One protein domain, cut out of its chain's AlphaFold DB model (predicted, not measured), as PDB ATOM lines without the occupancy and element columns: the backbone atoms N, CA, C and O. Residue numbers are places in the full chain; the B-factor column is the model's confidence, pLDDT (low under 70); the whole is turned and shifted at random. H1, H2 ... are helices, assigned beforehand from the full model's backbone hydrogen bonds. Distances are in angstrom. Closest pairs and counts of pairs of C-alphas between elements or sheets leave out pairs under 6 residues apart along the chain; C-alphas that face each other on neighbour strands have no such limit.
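What this domain is: This is residues 2 to 78 of the 79 residues of an uncharacterized protein of Ruminococcus sp. AF17-11 (UniProt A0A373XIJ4). The longest helix, H2, lies side by side with H1 as a helical hairpin, and H3 and H4 lie on the other side of the body, staggered along its long axis and near each other at their C-terminal ends. Together they make an unevenly formed up-and-down bundle of four helices, each running against the one before it, with H1 and H2 well paired and H4 touching no helix. The unnamed stretch of residues 49 to 64 passes round one end of the body, and the tight link from H2 to H3 lies at the other end. The printed part has 77 residues with four named helices, in the order H1, H2, H3, H4, and no named strand; the class is all helix. The whole is compact, with a radius of gyration of the C-alphas of 11.6 A, and its outline is elongated, spanning 34 by 22 by 19 A.

Where its parts are: H2 is residues 18 to 34, 24.3 A from first to last C-alpha. H1 is residues 2 to 14, 18.2 A long, and begins with C-alpha 2 at (146.903, 185.113, 182.038). H3 is residues 39 to 48, 14.1 A long, with C-alpha 39 at (136.971, 196.128, 174.913). H4 is residues 65 to 76, 16.7 A long, and ends with C-alpha 76 at (140.668, 195.166, 187.417).

How they stand to each other: H2 touches H1, and the closest C-alphas, those of Ala 21 and Tyr 9, are 5.1 A apart. The two stand at a shallow tilt of 19 degrees, opposite ways, and form a helical hairpin. H2 and H3 only just touch, with 3 pairs of C-alphas within 8 A, and H2 does so with residues 24 to 27 alone. Their closest C-alphas are those of Ile 27 and Ser 41, 6.2 A apart. This second helical hairpin has a shallow tilt of 30 degrees, opposite ways. H3 and H4 are close but not clearly touching, with the closest C-alphas, of Ser 46 and Lys 76, 5.8 A apart; their shallow tilt is 9 degrees, opposite ways. H4 and H1 are also close but not clearly touching, at a steep tilt of 39 degrees, opposite ways, with the C-alphas of Ile 75 and Lys 4 the closest at 6.7 A. H1 and H3 are apart, as are H2 and H4. In H1, H2, H3 and H4 every O i to N i+4 pair is within hydrogen-bond range.

The domain as a whole: The two C-alphas farthest apart, those of Asn 34 and Ser 63, are 34.3 A apart. The links from H1 to H2 and from H2 to H3 are tight, and the link from H3 to H4, 16 residues, is long. The printed part has no cut. The mean pLDDT of the printed part of this model is 95.5, and no printed residue is under 70.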
ATOM      1  N   GLU A   2     147.165 186.563 182.124       93.56
ATOM      2  CA  GLU A   2     146.903 185.113 182.038       93.56
ATOM      3  C   GLU A   2     146.871 184.365 183.384       93.56
ATOM      4  O   GLU A   2     145.844 183.798 183.745       93.56
ATOM      5  N   ASN A   3     147.956 184.411 184.171       95.06
ATOM      6  CA  ASN A   3     148.032 183.695 185.453       95.06
ATOM      7  C   ASN A   3     146.911 184.081 186.430       95.06
ATOM      8  O   ASN A   3     146.460 183.250 187.216       95.06
ATOM      9  N   LYS A   4     146.446 185.335 186.387       95.69
ATOM     10  CA  LYS A   4     145.347 185.807 187.237       95.69
ATOM     11  C   LYS A   4     143.999 185.291 186.739       95.69
ATOM     12  O   LYS A   4     143.196 184.878 187.563       95.69
ATOM     13  N   LEU A   5     143.780 185.251 185.424       96.62
ATOM     14  CA  LEU A   5     142.571 184.675 184.825       96.62
ATOM     15  C   LEU A   5     142.475 183.165 185.075       96.62
ATOM     16  O   LEU A   5     141.435 182.700 185.530       96.62
ATOM     17  N   LYS A   6     143.574 182.417 184.900       97.56
ATOM     18  CA  LYS A   6     143.639 180.984 185.247       97.56
ATOM     19  C   LYS A   6     143.323 180.741 186.718       97.56
ATOM     20  O   LYS A   6     142.540 179.863 187.060       97.56
ATOM     21  N   LYS A   7     143.908 181.549 187.604       97.62
ATOM     22  CA  LYS A   7     143.671 181.433 189.044       97.62
ATOM     23  C   LYS A   7     142.231 181.793 189.425       97.62
ATOM     24  O   LYS A   7     141.654 181.120 190.270       97.62
ATOM     25  N   LEU A   8     141.651 182.810 188.784       97.50
ATOM     26  CA  LEU A   8     140.243 183.170 188.942       97.50
ATOM     27  C   LEU A   8     139.330 182.016 188.510       97.50
ATOM     28  O   LEU A   8     138.462 181.624 189.281       97.50
ATOM     29  N   TYR A   9     139.559 181.449 187.326       98.31
ATOM     30  CA  TYR A   9     138.826 180.286 186.830       98.31
ATOM     31  C   TYR A   9     138.881 179.115 187.821       98.31
ATOM     32  O   TYR A   9     137.835 178.626 188.235       98.31
ATOM     33  N   ASN A  10     140.080 178.738 188.279       98.12
ATOM     34  CA  ASN A  10     140.247 177.630 189.223       98.12
ATOM     35  C   ASN A  10     139.486 177.869 190.531       98.12
ATOM     36  O   ASN A  10     138.756 176.990 190.968       98.12
ATOM     37  N   TYR A  11     139.570 179.073 191.117       97.75
ATOM     38  CA  TYR A  11     138.789 179.389 192.319       97.75
ATOM     39  C   TYR A  11     137.284 179.222 192.099       97.75
ATOM     40  O   TYR A  11     136.586 178.746 192.989       97.75
ATOM     41  N   LEU A  12     136.769 179.603 190.929       97.94
ATOM     42  CA  LEU A  12     135.350 179.448 190.622       97.94
ATOM     43  C   LEU A  12     134.971 177.969 190.463       97.94
ATOM     44  O   LEU A  12     133.983 177.539 191.053       97.94
ATOM     45  N   VAL A  13     135.777 177.179 189.747       98.06
ATOM     46  CA  VAL A  13     135.566 175.731 189.579       98.06
ATOM     47  C   VAL A  13     135.620 175.002 190.921       98.06
ATOM     48  O   VAL A  13     134.684 174.284 191.269       98.06
ATOM     49  N   ASP A  14     136.664 175.239 191.715       97.69
ATOM     50  CA  ASP A  14     136.896 174.554 192.990       97.69
ATOM     51  C   ASP A  14     135.799 174.859 194.029       97.69
ATOM     52  O   ASP A  14     135.572 174.065 194.951       97.69
ATOM     53  N   ASN A  15     135.092 175.983 193.878       97.06
ATOM     54  CA  ASN A  15     133.973 176.397 194.728       97.06
ATOM     55  C   ASN A  15     132.589 176.179 194.077       97.06
ATOM     56  O   ASN A  15     131.586 176.653 194.606       97.06
ATOM     57  N   ASN A  16     132.510 175.417 192.979       97.56
ATOM     58  CA  ASN A  16     131.278 175.073 192.251       97.56
ATOM     59  C   ASN A  16     130.520 176.262 191.620       97.56
ATOM     60  O   ASN A  16     129.335 176.147 191.304       97.56
ATOM     61  N   TYR A  17     131.191 177.385 191.365       97.62
ATOM     62  CA  TYR A  17     130.651 178.523 190.611       97.62
ATOM     63  C   TYR A  17     130.827 178.312 189.100       97.62
ATOM     64  O   TYR A  17     131.474 179.099 188.410       97.62
ATOM     65  N   THR A  18     130.278 177.210 188.587       96.19
ATOM     66  CA  THR A  18     130.533 176.700 187.227       96.19
ATOM     67  C   THR A  18     130.112 177.666 186.122       96.19
ATOM     68  O   THR A  18     130.849 177.838 185.157       96.19
ATOM     69  N   GLU A  19     128.981 178.362 186.271       97.31
ATOM     70  CA  GLU A  19     128.524 179.342 185.277       97.31
ATOM     71  C   GLU A  19     129.486 180.534 185.159       97.31
ATOM     72  O   GLU A  19     129.841 180.959 184.057       97.31
ATOM     73  N   ASP A  20     129.951 181.058 186.295       97.81
ATOM     74  CA  ASP A  20     130.944 182.129 186.312       97.81
ATOM     75  C   ASP A  20     132.303 181.647 185.813       97.81
ATOM     76  O   ASP A  20     132.974 182.381 185.085       97.81
ATOM     77  N   ALA A  21     132.689 180.411 186.141       98.31
ATOM     78  CA  ALA A  21     133.909 179.799 185.632       98.31
ATOM     79  C   ALA A  21     133.896 179.744 184.098       98.31
ATOM     80  O   ALA A  21     134.835 180.234 183.477       98.31
ATOM     81  N   SER A  22     132.809 179.268 183.482       98.25
ATOM     82  CA  SER A  22     132.666 179.217 182.019       98.25
ATOM     83  C   SER A  22     132.748 180.600 181.367       98.25
ATOM     84  O   SER A  22     133.320 180.758 180.292       98.25
ATOM     85  N   ARG A  23     132.230 181.650 182.017       97.94
ATOM     86  CA  ARG A  23     132.372 183.029 181.516       97.94
ATOM     87  C   ARG A  23     133.821 183.518 181.570       97.94
ATOM     88  O   ARG A  23     134.253 184.214 180.653       97.94
ATOM     89  N   ILE A  24     134.566 183.170 182.622       98.06
ATOM     90  CA  ILE A  24     135.997 183.494 182.734       98.06
ATOM     91  C   ILE A  24     136.838 182.667 181.760       98.06
ATOM     92  O   ILE A  24     137.797 183.202 181.214       98.06
ATOM     93  N   GLU A  25     136.469 181.414 181.501       98.06
ATOM     94  CA  GLU A  25     137.119 180.532 180.525       98.06
ATOM     95  C   GLU A  25     137.101 181.145 179.121       98.06
ATOM     96  O   GLU A  25     138.156 181.314 178.523       98.06
ATOM     97  N   VAL A  26     135.944 181.633 178.661       98.00
ATOM     98  CA  VAL A  26     135.830 182.329 177.365       98.00
ATOM     99  C   VAL A  26     136.751 183.556 177.285       98.00
ATOM    100  O   VAL A  26     137.371 183.808 176.253       98.00
ATOM    101  N   ILE A  27     136.860 184.326 178.372       97.56
ATOM    102  CA  ILE A  27     137.734 185.511 178.441       97.56
ATOM    103  C   ILE A  27     139.214 185.097 178.461       97.56
ATOM    104  O   ILE A  27     140.056 185.763 177.858       97.56
ATOM    105  N   LEU A  28     139.548 184.012 179.161       97.38
ATOM    106  CA  LEU A  28     140.896 183.456 179.197       97.38
ATOM    107  C   LEU A  28     141.312 182.952 177.812       97.38
ATOM    108  O   LEU A  28     142.409 183.285 177.369       97.38
ATOM    109  N   ASP A  29     140.445 182.218 177.122       97.56
ATOM    110  CA  ASP A  29     140.704 181.693 175.782       97.56
ATOM    111  C   ASP A  29     140.936 182.816 174.769       97.56
ATOM    112  O   ASP A  29     141.892 182.759 173.995       97.56
ATOM    113  N   GLU A  30     140.133 183.883 174.817       97.44
ATOM    114  CA  GLU A  30     140.356 185.077 173.993       97.44
ATOM    115  C   GLU A  30     141.737 185.694 174.254       97.44
ATOM    116  O   GLU A  30     142.456 186.019 173.305       97.44
ATOM    117  N   TYR A  31     142.136 185.820 175.525       96.12
ATOM    118  CA  TYR A  31     143.461 186.331 175.877       96.12
ATOM    119  C   TYR A  31     144.581 185.410 175.380       96.12
ATOM    120  O   TYR A  31     145.594 185.900 174.895       96.12
ATOM    121  N   LEU A  32     144.419 184.088 175.482       96.25
ATOM    122  CA  LEU A  32     145.416 183.118 175.017       96.25
ATOM    123  C   LEU A  32     145.578 183.139 173.491       96.25
ATOM    124  O   LEU A  32     146.687 182.952 172.996       96.25
ATOM    125  N   GLN A  33     144.496 183.382 172.750       96.62
ATOM    126  CA  GLN A  33     144.517 183.450 171.286       96.62
ATOM    127  C   GLN A  33     145.099 184.768 170.766       96.62
ATOM    128  O   GLN A  33     145.867 184.762 169.806       96.62
ATOM    129  N   ASN A  34     144.744 185.891 171.395       95.12
ATOM    130  CA  ASN A  34     145.042 187.226 170.868       95.12
ATOM    131  C   ASN A  34     146.155 187.959 171.630       95.12
ATOM    132  O   ASN A  34     146.588 189.026 171.200       95.12
ATOM    133  N   ASN A  35     146.600 187.426 172.772       92.50
ATOM    134  CA  ASN A  35     147.497 188.073 173.741       92.50
ATOM    135  C   ASN A  35     146.962 189.411 174.314       92.50
ATOM    136  O   ASN A  35     147.667 190.129 175.028       92.50
ATOM    137  N   GLU A  36     145.699 189.738 174.032       94.19
ATOM    138  CA  GLU A  36     144.971 190.908 174.515       94.19
ATOM    139  C   GLU A  36     143.466 190.590 174.612       94.19
ATOM    140  O   GLU A  36     142.955 189.717 173.914       94.19
ATOM    141  N   LEU A  37     142.750 191.295 175.495       95.81
ATOM    142  CA  LEU A  37     141.288 191.256 175.575       95.81
ATOM    143  C   LEU A  37     140.653 192.357 174.719       95.81
ATOM    144  O   LEU A  37     141.065 193.516 174.795       95.81
ATOM    145  N   SER A  38     139.569 192.037 174.015       96.50
ATOM    146  CA  SER A  38     138.703 193.049 173.406       96.50
ATOM    147  C   SER A  38     138.075 193.973 174.452       96.50
ATOM    148  O   SER A  38     137.865 193.595 175.608       96.50
ATOM    149  N   ASP A  39     137.674 195.177 174.040       96.69
ATOM    150  CA  ASP A  39     136.971 196.128 174.913       96.69
ATOM    151  C   ASP A  39     135.700 195.542 175.534       96.69
ATOM    152  O   ASP A  39     135.330 195.876 176.665       96.69
ATOM    153  N   LEU A  40     135.017 194.654 174.807       96.56
ATOM    154  CA  LEU A  40     133.837 193.960 175.306       96.56
ATOM    155  C   LEU A  40     134.199 193.039 176.474       96.56
ATOM    156  O   LEU A  40     133.543 193.086 177.517       96.56
ATOM    157  N   SER A  41     135.251 192.237 176.328       96.62
ATOM    158  CA  SER A  41     135.712 191.325 177.376       96.62
ATOM    159  C   SER A  41     136.340 192.060 178.551       96.62
ATOM    160  O   SER A  41     136.055 191.710 179.697       96.62
ATOM    161  N   LYS A  42     137.063 193.157 178.304       96.81
ATOM    162  CA  LYS A  42     137.522 194.093 179.344       96.81
ATOM    163  C   LYS A  42     136.341 194.624 180.173       96.81
ATOM    164  O   LYS A  42     136.348 194.533 181.404       96.81
ATOM    165  N   LYS A  43     135.272 195.104 179.518       96.50
ATOM    166  CA  LYS A  43     134.046 195.580 180.192       96.50
ATOM    167  C   LYS A  43     133.343 194.474 180.979       96.50
ATOM    168  O   LYS A  43     132.965 194.702 182.129       96.50
ATOM    169  N   ARG A  44     133.189 193.281 180.394       96.25
ATOM    170  CA  ARG A  44     132.575 192.116 181.058       96.25
ATOM    171  C   ARG A  44     133.361 191.698 182.294       96.25
ATOM    172  O   ARG A  44     132.782 191.615 183.372       96.25
ATOM    173  N   LEU A  45     134.673 191.519 182.163       97.06
ATOM    174  CA  LEU A  45     135.545 191.135 183.269       97.06
ATOM    175  C   LEU A  45     135.521 192.177 184.397       97.06
ATOM    176  O   LEU A  45     135.429 191.820 185.575       97.06
ATOM    177  N   SER A  46     135.530 193.468 184.051       95.81
ATOM    178  CA  SER A  46     135.412 194.560 185.023       95.81
ATOM    179  C   SER A  46     134.067 194.540 185.764       95.81
ATOM    180  O   SER A  46     134.032 194.680 186.993       95.81
ATOM    181  N   ALA A  47     132.961 194.301 185.054       96.12
ATOM    182  CA  ALA A  47     131.644 194.144 185.667       96.12
ATOM    183  C   ALA A  47     131.585 192.912 186.584       96.12
ATOM    184  O   ALA A  47     131.053 193.004 187.690       96.12
ATOM    185  N   MET A  48     132.189 191.794 186.173       96.81
ATOM    186  CA  MET A  48     132.220 190.574 186.975       96.81
ATOM    187  C   MET A  48     133.010 190.767 188.277       96.81
ATOM    188  O   MET A  48     132.535 190.416 189.354       96.81
ATOM    189  N   CYS A  49     134.166 191.431 188.224       96.31
ATOM    190  CA  CYS A  49     135.002 191.722 189.397       96.31
ATOM    191  C   CYS A  49     134.384 192.770 190.363       96.31
ATOM    192  O   CYS A  49     135.092 193.434 191.125       96.31
ATOM    193  N   ASN A  50     133.075 193.025 190.302       94.00
ATOM    194  CA  ASN A  50     132.355 193.899 191.224       94.00
ATOM    195  C   ASN A  50     132.167 193.223 192.602       94.00
ATOM    196  O   ASN A  50     131.819 192.041 192.642       94.00
ATOM    197  N   PRO A  51     132.321 193.961 193.723       90.06
ATOM    198  CA  PRO A  51     132.026 193.446 195.064       90.06
ATOM    199  C   PRO A  51     130.634 192.820 195.221       90.06
ATOM    200  O   PRO A  51     130.473 191.883 195.986       90.06
ATOM    201  N   ARG A  52     129.632 193.312 194.482       93.50
ATOM    202  CA  ARG A  52     128.250 192.803 194.499       93.50
ATOM    203  C   ARG A  52     128.016 191.593 193.590       93.50
ATOM    204  O   ARG A  52     126.920 191.049 193.614       93.50
ATOM    205  N   TYR A  53     128.997 191.221 192.769       96.12
ATOM    206  CA  TYR A  53     128.919 190.060 191.887       96.12
ATOM    207  C   TYR A  53     129.918 188.995 192.338       96.12
ATOM    208  O   TYR A  53     129.668 188.356 193.357       96.12
ATOM    209  N   LEU A  54     131.083 188.868 191.684       96.75
ATOM    210  CA  LEU A  54     132.086 187.890 192.109       96.75
ATOM    211  C   LEU A  54     132.574 188.160 193.532       96.75
ATOM    212  O   LEU A  54     132.842 187.217 194.262       96.75
ATOM    213  N   GLY A  55     132.651 189.419 193.971       95.19
ATOM    214  CA  GLY A  55     133.106 189.730 195.329       95.19
ATOM    215  C   GLY A  55     132.171 189.246 196.442       95.19
ATOM    216  O   GLY A  55     132.611 189.162 197.583       95.19
ATOM    217  N   ASN A  56     130.924 188.893 196.126       95.38
ATOM    218  CA  ASN A  56     129.981 188.335 197.093       95.38
ATOM    219  C   ASN A  56     130.098 186.804 197.214       95.38
ATOM    220  O   ASN A  56     129.414 186.192 198.031       95.38
ATOM    221  N   LEU A  57     130.937 186.178 196.386       95.00
ATOM    222  CA  LEU A  57     131.186 184.745 196.436       95.00
ATOM    223  C   LEU A  57     132.083 184.392 197.621       95.00
ATOM    224  O   LEU A  57     133.013 185.125 197.968       95.00
ATOM    225  N   TYR A  58     131.816 183.231 198.210       94.38
ATOM    226  CA  TYR A  58     132.664 182.650 199.236       94.38
ATOM    227  C   TYR A  58     133.697 181.737 198.575       94.38
ATOM    228  O   TYR A  58     133.341 180.752 197.938       94.38
ATOM    229  N   ILE A  59     134.979 182.062 198.733       96.06
ATOM    230  CA  ILE A  59     136.088 181.289 198.168       96.06
ATOM    231  C   ILE A  59     136.791 180.565 199.314       96.06
ATOM    232  O   ILE A  59     137.474 181.202 200.114       96.06
ATOM    233  N   LYS A  60     136.633 179.241 199.415       94.06
ATOM    234  CA  LYS A  60     137.120 178.434 200.553       94.06
ATOM    235  C   LYS A  60     138.636 178.537 200.773       94.06
ATOM    236  O   LYS A  60     139.098 178.516 201.912       94.06
ATOM    237  N   GLU A  61     139.414 178.684 199.701       93.62
ATOM    238  CA  GLU A  61     140.874 178.851 199.736       93.62
ATOM    239  C   GLU A  61     141.282 180.205 200.326       93.62
ATOM    240  O   GLU A  61     142.387 180.376 200.847       93.62
ATOM    241  N   LEU A  62     140.387 181.185 200.229       91.00
ATOM    242  CA  LEU A  62     140.557 182.534 200.729       91.00
ATOM    243  C   LEU A  62     139.635 182.702 201.931       91.00
ATOM    244  O   LEU A  62     138.584 183.326 201.853       91.00
ATOM    245  N   SER A  63     140.084 182.181 203.074       79.81
ATOM    246  CA  SER A  63     139.397 182.243 204.375       79.81
ATOM    247  C   SER A  63     138.971 183.651 204.833       79.81
ATOM    248  O   SER A  63     138.311 183.789 205.857       79.81
ATOM    249  N   ASP A  64     139.401 184.693 204.121       88.94
ATOM    250  CA  ASP A  64     139.137 186.099 204.380       88.94
ATOM    251  C   ASP A  64     138.572 186.769 203.105       88.94
ATOM    252  O   ASP A  64     139.287 186.844 202.093       88.94
ATOM    253  N   PRO A  65     137.334 187.306 203.149       88.69
ATOM    254  CA  PRO A  65     136.724 188.042 202.040       88.69
ATOM    255  C   PRO A  65     137.586 189.193 201.504       88.69
ATOM    256  O   PRO A  65     137.578 189.459 200.300       88.69
ATOM    257  N   TYR A  66     138.391 189.847 202.346       92.94
ATOM    258  CA  TYR A  66     139.273 190.928 201.899       92.94
ATOM    259  C   TYR A  66     140.373 190.429 200.960       92.94
ATOM    260  O   TYR A  66     140.733 191.129 200.010       92.94
ATOM    261  N   LYS A  67     140.886 189.206 201.158       95.38
ATOM    262  CA  LYS A  67     141.864 188.602 200.234       95.38
ATOM    263  C   LYS A  67     141.246 188.370 198.861       95.38
ATOM    264  O   LYS A  67     141.905 188.601 197.847       95.38
ATOM    265  N   TRP A  68     139.981 187.963 198.833       96.19
ATOM    266  CA  TRP A  68     139.241 187.787 197.592       96.19
ATOM    267  C   TRP A  68     139.005 189.113 196.869       96.19
ATOM    268  O   TRP A  68     139.321 189.245 195.686       96.19
ATOM    269  N   TRP A  69     138.552 190.138 197.587       96.06
ATOM    270  CA  TRP A  69     138.344 191.465 197.005       96.06
ATOM    271  C   TRP A  69     139.635 192.083 196.473       96.06
ATOM    272  O   TRP A  69     139.629 192.659 195.385       96.06
ATOM    273  N   ASN A  70     140.748 191.923 197.190       95.56
ATOM    274  CA  ASN A  70     142.055 192.397 196.738       95.56
ATOM    275  C   ASN A  70     142.498 191.694 195.450       95.56
ATOM    276  O   ASN A  70     142.954 192.356 194.519       95.56
ATOM    277  N   PHE A  71     142.292 190.378 195.354       96.12
ATOM    278  CA  PHE A  71     142.572 189.625 194.133       96.12
ATOM    279  C   PHE A  71     141.730 190.115 192.940       96.12
ATOM    280  O   PHE A  71     142.271 190.359 191.859       96.12
ATOM    281  N   LEU A  72     140.428 190.349 193.131       96.56
ATOM    282  CA  LEU A  72     139.559 190.906 192.084       96.56
ATOM    283  C   LEU A  72     139.957 192.339 191.689       96.56
ATOM    284  O   LEU A  72     139.935 192.696 190.507       96.56
ATOM    285  N   ALA A  73     140.355 193.168 192.656       95.19
ATOM    286  CA  ALA A  73     140.839 194.524 192.404       95.19
ATOM    287  C   ALA A  73     142.151 194.521 191.608       95.19
ATOM    288  O   ALA A  73     142.352 195.356 190.725       95.19
ATOM    289  N   GLU A  74     143.037 193.565 191.876       95.19
ATOM    290  CA  GLU A  74     144.246 193.360 191.090       95.19
ATOM    291  C   GLU A  74     143.955 192.961 189.647       95.19
ATOM    292  O   GLU A  74     144.684 193.394 188.757       95.19
ATOM    293  N   ILE A  75     142.929 192.147 189.393       94.62
ATOM    294  CA  ILE A  75     142.514 191.830 188.022       94.62
ATOM    295  C   ILE A  75     142.058 193.112 187.332       94.62
ATOM    296  O   ILE A  75     142.613 193.446 186.294       94.62
ATOM    297  N   LYS A  76     141.164 193.888 187.959       92.00
ATOM    298  CA  LYS A  76     140.668 195.166 187.417       92.00
ATOM    299  C   LYS A  76     141.757 196.170 187.051       92.00
ATOM    300  O   LYS A  76     141.592 196.885 186.077       92.00
ATOM    301  N   LYS A  77     142.849 196.234 187.816       90.75
ATOM    302  CA  LYS A  77     143.986 197.129 187.526       90.75
ATOM    303  C   LYS A  77     144.788 196.733 186.279       90.75
ATOM    304  O   LYS A  77     145.562 197.547 185.798       90.75
ATOM    305  N   ASN A  78     144.666 195.485 185.822       83.00
ATOM    306  CA  ASN A  78     145.398 194.936 184.673       83.00
ATOM    307  C   ASN A  78     144.518 194.793 183.416       83.00
ATOM    308  O   ASN A  78     144.929 194.123 182.468       83.00
TER     309      ASN A  78